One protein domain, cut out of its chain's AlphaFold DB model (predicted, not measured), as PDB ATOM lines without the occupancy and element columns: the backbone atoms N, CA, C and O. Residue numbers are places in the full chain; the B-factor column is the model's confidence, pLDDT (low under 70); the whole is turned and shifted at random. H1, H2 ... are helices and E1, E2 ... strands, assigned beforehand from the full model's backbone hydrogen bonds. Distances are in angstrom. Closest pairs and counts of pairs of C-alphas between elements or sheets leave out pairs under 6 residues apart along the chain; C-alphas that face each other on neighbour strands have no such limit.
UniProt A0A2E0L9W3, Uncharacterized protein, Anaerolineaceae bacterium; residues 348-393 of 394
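AT A GLANCE: This is residues 348 to 393 of the 394 residues of an uncharacterized protein of Anaerolineaceae bacterium (UniProt A0A2E0L9W3). A small two-stranded hairpin, E1 and E2, with a wide loop, and a helical hairpin, H1 and H2, make a loose, flat shape. The end of H2 comes up to E2, and the link of residues 365 to 372 arches from E2 round to H1. The 46 printed residues hold two named strands and then two named helices, in the order E1, E2, H1, H2, with the strands antiparallel. The class is mixed, helices and strands, with 22 residues, under half, in named elements. The whole is loose, with a radius of gyration of the C-alphas of 12.0 A and spans of 32 by 26 by 9 A.

IN THESE COORDINATES: E2 is residues 361 to 364, 9.9 A long, and E1 is residues 348 to 350, beginning at C-alpha 348 (206.995, 181.304, 350.655). H1 is residues 373 to 381, 12.7 A long, with C-alpha 373 at (210.433, 197.408, 346.613). H2, residues 386 to 391, ends at C-alpha 391 (212.054, 188.276, 358.386).

HOW THE PARTS SIT: E1 and E2 form an antiparallel hairpin, at 153 degrees between directions. C-alphas 349 and 362 face each other at 4.8 A. N 348 and O 363 are within hydrogen-bond range at 2.9 A, as are N 361 and O 350 at 2.9 A. The closest C-alphas of E2 and H2, those of Gln 361 and Ile 391, are 4.7 A apart. H1 and H2 touch as a helical hairpin, at a shallow tilt of 29 degrees, opposite ways; their closest C-alphas, of Cys 379 and Cys 389, are 6.0 A apart. E1 is apart from H1 and H2. In H1 and H2 every O i to N i+4 pair is within hydrogen-bond range.

THE WHOLE: The two farthest C-alphas, of Val 355 and Glu 368, are 35.8 A apart. The printed part has no cut. The link from H1 to H2 is tight; those from E1 to E2 and from E2 to H1 are short. Mean pLDDT of the printed part is 83.0, with residues 353 to 357 and 366 to 368 under 70.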
ATOM      1  N   ASN A 348     206.417 182.495 350.042       87.75
ATOM      2  CA  ASN A 348     206.995 181.304 350.655       87.75
ATOM      3  C   ASN A 348     207.597 181.635 352.019       87.75
ATOM      4  O   ASN A 348     208.267 182.655 352.179       87.75
ATOM      5  N   GLN A 349     207.397 180.744 352.989       86.50
ATOM      6  CA  GLN A 349     208.090 180.787 354.272       86.50
ATOM      7  C   GLN A 349     209.140 179.689 354.324       86.50
ATOM      8  O   GLN A 349     208.861 178.518 354.062       86.50
ATOM      9  N   THR A 350     210.362 180.065 354.683       84.25
ATOM     10  CA  THR A 350     211.449 179.117 354.909       84.25
ATOM     11  C   THR A 350     211.893 179.198 356.361       84.25
ATOM     12  O   THR A 350     212.290 180.251 356.860       84.25
ATOM     13  N   GLN A 351     211.816 178.066 357.063       80.56
ATOM     14  CA  GLN A 351     212.375 177.923 358.401       80.56
ATOM     15  C   GLN A 351     213.665 177.093 358.316       80.56
ATOM     16  O   GLN A 351     213.605 175.879 358.088       80.56
ATOM     17  N   PRO A 352     214.855 177.700 358.471       74.88
ATOM     18  CA  PRO A 352     216.102 176.952 358.414       74.88
ATOM     19  C   PRO A 352     216.202 175.964 359.587       74.88
ATOM     20  O   PRO A 352     216.075 176.331 360.754       74.88
ATOM     21  N   SER A 353     216.481 174.693 359.287       66.88
ATOM     22  CA  SER A 353     216.657 173.616 360.270       66.88
ATOM     23  C   SER A 353     218.055 173.658 360.913       66.88
ATOM     24  O   SER A 353     218.895 172.782 360.716       66.88
ATOM     25  N   GLY A 354     218.339 174.723 361.666       67.12
ATOM     26  CA  GLY A 354     219.614 174.946 362.360       67.12
ATOM     27  C   GLY A 354     219.510 174.851 363.886       67.12
ATOM     28  O   GLY A 354     218.458 175.084 364.471       67.12
ATOM     29  N   VAL A 355     220.627 174.541 364.556       53.88
ATOM     30  CA  VAL A 355     220.739 174.646 366.023       53.88
ATOM     31  C   VAL A 355     220.960 176.124 366.374       53.88
ATOM     32  O   VAL A 355     222.084 176.616 366.334       53.88
ATOM     33  N   GLY A 356     219.874 176.847 366.645       60.91
ATOM     34  CA  GLY A 356     219.849 178.283 366.942       60.91
ATOM     35  C   GLY A 356     218.415 178.818 366.905       60.91
ATOM     36  O   GLY A 356     217.492 178.067 366.601       60.91
ATOM     37  N   ASN A 357     218.213 180.102 367.212       61.97
ATOM     38  CA  ASN A 357     216.916 180.751 366.992       61.97
ATOM     39  C   ASN A 357     216.700 180.864 365.474       61.97
ATOM     40  O   ASN A 357     217.208 181.792 364.853       61.97
ATOM     41  N   ALA A 358     216.038 179.878 364.867       70.75
ATOM     42  CA  ALA A 358     215.709 179.906 363.449       70.75
ATOM     43  C   ALA A 358     214.727 181.054 363.190       70.75
ATOM     44  O   ALA A 358     213.583 181.004 363.644       70.75
ATOM     45  N   VAL A 359     215.191 182.091 362.494       74.81
ATOM     46  CA  VAL A 359     214.334 183.176 362.016       74.81
ATOM     47  C   VAL A 359     213.593 182.655 360.791       74.81
ATOM     48  O   VAL A 359     214.218 182.150 359.858       74.81
ATOM     49  N   VAL A 360     212.264 182.717 360.827       83.56
ATOM     50  CA  VAL A 360     211.436 182.426 359.653       83.56
ATOM     51  C   VAL A 360     211.703 183.519 358.626       83.56
ATOM     52  O   VAL A 360     211.600 184.696 358.963       83.56
ATOM     53  N   GLN A 361     212.058 183.135 357.403       86.38
ATOM     54  CA  GLN A 361     212.236 184.072 356.300       86.38
ATOM     55  C   GLN A 361     211.059 183.994 355.338       86.38
ATOM     56  O   GLN A 361     210.667 182.902 354.921       86.38
ATOM     57  N   VAL A 362     210.535 185.158 354.965       85.06
ATOM     58  CA  VAL A 362     209.564 185.318 353.884       85.06
ATOM     59  C   VAL A 362     210.327 185.604 352.605       85.06
ATOM     60  O   VAL A 362     211.080 186.571 352.519       85.06
ATOM     61  N   THR A 363     210.107 184.775 351.597       85.75
ATOM     62  CA  THR A 363     210.615 185.003 350.246       85.75
ATOM     63  C   THR A 363     209.436 185.147 349.303       85.75
ATOM     64  O   THR A 363     208.608 184.237 349.212       85.75
ATOM     65  N   LEU A 364     209.379 186.265 348.585       83.50
ATOM     66  CA  LEU A 364     208.497 186.398 347.433       83.50
ATOM     67  C   LEU A 364     209.131 185.675 346.245       83.50
ATOM     68  O   LEU A 364     210.333 185.811 346.008       83.50
ATOM     69  N   GLY A 365     208.335 184.889 345.524       76.56
ATOM     70  CA  GLY A 365     208.761 184.245 344.287       76.56
ATOM     71  C   GLY A 365     209.261 185.263 343.261       76.56
ATOM     72  O   GLY A 365     208.860 186.427 343.269       76.56
ATOM     73  N   GLU A 366     210.140 184.815 342.363       68.00
ATOM     74  CA  GLU A 366     210.567 185.628 341.224       68.00
ATOM     75  C   GLU A 366     209.348 185.921 340.336       68.00
ATOM     76  O   GLU A 366     208.720 185.005 339.803       68.00
ATOM     77  N   GLY A 367     208.995 187.198 340.199       63.25
ATOM     78  CA  GLY A 367     207.899 187.668 339.356       63.25
ATOM     79  C   GLY A 367     208.316 188.875 338.521       63.25
ATOM     80  O   GLY A 367     209.385 189.448 338.722       63.25
ATOM     81  N   GLU A 368     207.455 189.285 337.589       66.19
ATOM     82  CA  GLU A 368     207.652 190.500 336.775       66.19
ATOM     83  C   GLU A 368     207.623 191.791 337.622       66.19
ATOM     84  O   GLU A 368     208.059 192.849 337.172       66.19
ATOM     85  N   HIS A 369     207.143 191.694 338.866       77.75
ATOM     86  CA  HIS A 369     207.022 192.783 339.825       77.75
ATOM     87  C   HIS A 369     207.938 192.575 341.040       77.75
ATOM     88  O   HIS A 369     207.967 191.503 341.648       77.75
ATOM     89  N   ASP A 370     208.631 193.639 341.448       82.38
ATOM     90  CA  ASP A 370     209.402 193.673 342.688       82.38
ATOM     91  C   ASP A 370     208.486 193.933 343.887       82.38
ATOM     92  O   ASP A 370     208.378 195.052 344.400       82.38
ATOM     93  N   GLY A 371     207.824 192.871 344.346       84.44
ATOM     94  CA  GLY A 371     206.884 192.934 345.465       84.44
ATOM     95  C   GLY A 371     207.498 193.403 346.792       84.44
ATOM     96  O   GLY A 371     206.744 193.724 347.705       84.44
ATOM     97  N   LEU A 372     208.832 193.476 346.910       89.88
ATOM     98  CA  LEU A 372     209.538 193.959 348.104       89.88
ATOM     99  C   LEU A 372     210.041 195.403 347.978       89.88
ATOM    100  O   LEU A 372     210.579 195.927 348.953       89.88
ATOM    101  N   ALA A 373     209.883 196.068 346.829       88.25
ATOM    102  CA  ALA A 373     210.433 197.408 346.613       88.25
ATOM    103  C   ALA A 373     209.965 198.415 347.675       88.25
ATOM    104  O   ALA A 373     210.791 199.087 348.298       88.25
ATOM    105  N   GLY A 374     208.656 198.453 347.946       86.88
ATOM    106  CA  GLY A 374     208.088 199.294 348.999       86.88
ATOM    107  C   GLY A 374     208.618 198.924 350.385       86.88
ATOM    108  O   GLY A 374     209.064 199.799 351.124       86.88
ATOM    109  N   ALA A 375     208.645 197.630 350.720       90.75
ATOM    110  CA  ALA A 375     209.130 197.155 352.016       90.75
ATOM    111  C   ALA A 375     210.605 197.507 352.263       90.75
ATOM    112  O   ALA A 375     210.956 197.910 353.367       90.75
ATOM    113  N   ARG A 376     211.463 197.446 351.235       92.19
ATOM    114  CA  ARG A 376     212.868 197.887 351.332       92.19
ATOM    115  C   ARG A 376     212.983 199.363 351.660       92.19
ATOM    116  O   ARG A 376     213.777 199.726 352.525       92.19
ATOM    117  N   GLN A 377     212.189 200.201 350.999       89.38
ATOM    118  CA  GLN A 377     212.187 201.631 351.278       89.38
ATOM    119  C   GLN A 377     211.685 201.921 352.699       89.38
ATOM    120  O   GLN A 377     212.329 202.668 353.430       89.38
ATOM    121  N   ALA A 378     210.592 201.280 353.112       89.44
ATOM    122  CA  ALA A 378     210.029 201.430 354.451       89.44
ATOM    123  C   ALA A 378     211.001 200.952 355.549       89.44
ATOM    124  O   ALA A 378     211.185 201.629 356.559       89.44
ATOM    125  N   CYS A 379     211.719 199.846 355.327       92.19
ATOM    126  CA  CYS A 379     212.798 199.395 356.211       92.19
ATOM    127  C   CYS A 379     213.953 200.404 356.293       92.19
ATOM    128  O   CYS A 379     214.441 200.693 357.384       92.19
ATOM    129  N   ALA A 380     214.375 200.978 355.161       90.75
ATOM    130  CA  ALA A 380     215.436 201.987 355.129       90.75
ATOM    131  C   ALA A 380     215.050 203.284 355.865       90.75
ATOM    132  O   ALA A 380     215.914 203.939 356.449       90.75
ATOM    133  N   ASN A 381     213.762 203.629 355.854       88.44
ATOM    134  CA  ASN A 381     213.207 204.783 356.557       88.44
ATOM    135  C   ASN A 381     212.948 204.520 358.052       88.44
ATOM    136  O   ASN A 381     212.842 205.470 358.826       88.44
ATOM    137  N   GLY A 382     212.880 203.251 358.469       90.12
ATOM    138  CA  GLY A 382     212.484 202.864 359.824       90.12
ATOM    139  C   GLY A 382     210.969 202.840 360.050       90.12
ATOM    140  O   GLY A 382     210.540 202.799 361.200       90.12
ATOM    141  N   ASP A 383     210.177 202.834 358.974       88.75
ATOM    142  CA  ASP A 383     208.708 202.760 359.011       88.75
ATOM    143  C   ASP A 383     208.215 201.340 359.368       88.75
ATOM    144  O   ASP A 383     207.074 201.146 359.780       88.75
ATOM    145  N   ILE A 384     209.084 200.334 359.208       92.12
ATOM    146  CA  ILE A 384     208.845 198.933 359.570       92.12
ATOM    147  C   ILE A 384     209.853 198.518 360.659       92.12
ATOM    148  O   ILE A 384     211.046 198.821 360.532       92.12
ATOM    149  N   PRO A 385     209.434 197.789 361.713       93.62
ATOM    150  CA  PRO A 385     210.340 197.329 362.763       93.62
ATOM    151  C   PRO A 385     211.482 196.452 362.239       93.62
ATOM    152  O   PRO A 385     211.294 195.589 361.383       93.62
ATOM    153  N   ALA A 386     212.675 196.602 362.821       93.75
ATOM    154  CA  ALA A 386     213.881 195.905 362.363       93.75
ATOM    155  C   ALA A 386     213.743 194.368 362.337       93.75
ATOM    156  O   ALA A 386     214.283 193.718 361.446       93.75
ATOM    157  N   ASN A 387     212.994 193.778 363.276       92.00
ATOM    158  CA  ASN A 387     212.740 192.332 363.288       92.00
ATOM    159  C   ASN A 387     211.856 191.876 362.116       92.00
ATOM    160  O   ASN A 387     211.966 190.737 361.676       92.00
ATOM    161  N   VAL A 388     210.978 192.747 361.616       93.25
ATOM    162  CA  VAL A 388     210.152 192.477 360.434       93.25
ATOM    163  C   VAL A 388     211.008 192.586 359.170       93.25
ATOM    164  O   VAL A 388     210.926 191.714 358.311       93.25
ATOM    165  N   CYS A 389     211.900 193.578 359.093       94.12
ATOM    166  CA  CYS A 389     212.884 193.679 358.008       94.12
ATOM    167  C   CYS A 389     213.792 192.439 357.930       94.12
ATOM    168  O   CYS A 389     214.012 191.911 356.843       94.12
ATOM    169  N   GLU A 390     214.233 191.900 359.073       92.81
ATOM    170  CA  GLU A 390     215.021 190.658 359.126       92.81
ATOM    171  C   GLU A 390     214.241 189.442 358.589       92.81
ATOM    172  O   GLU A 390     214.796 188.644 357.832       92.81
ATOM    173  N   ILE A 391     212.947 189.323 358.922       92.06
ATOM    174  CA  ILE A 391     212.054 188.276 358.386       92.06
ATOM    175  C   ILE A 391     211.926 188.390 356.859       92.06
ATOM    176  O   ILE A 391     211.887 187.372 356.170       92.06
ATOM    177  N   LEU A 392     211.899 189.608 356.318       91.56
ATOM    178  CA  LEU A 392     211.850 189.869 354.873       91.56
ATOM    179  C   LEU A 392     213.223 189.748 354.182       91.56
ATOM    180  O   LEU A 392     213.299 189.822 352.956       91.56
ATOM    181  N   GLY A 393     214.306 189.583 354.949       90.88
ATOM    182  CA  GLY A 393     215.674 189.520 354.435       90.88
ATOM    183  C   GLY A 393     216.218 190.853 353.905       90.88
ATOM    184  O   GLY A 393     216.985 190.835 352.939       90.88
TER     185      GLY A 393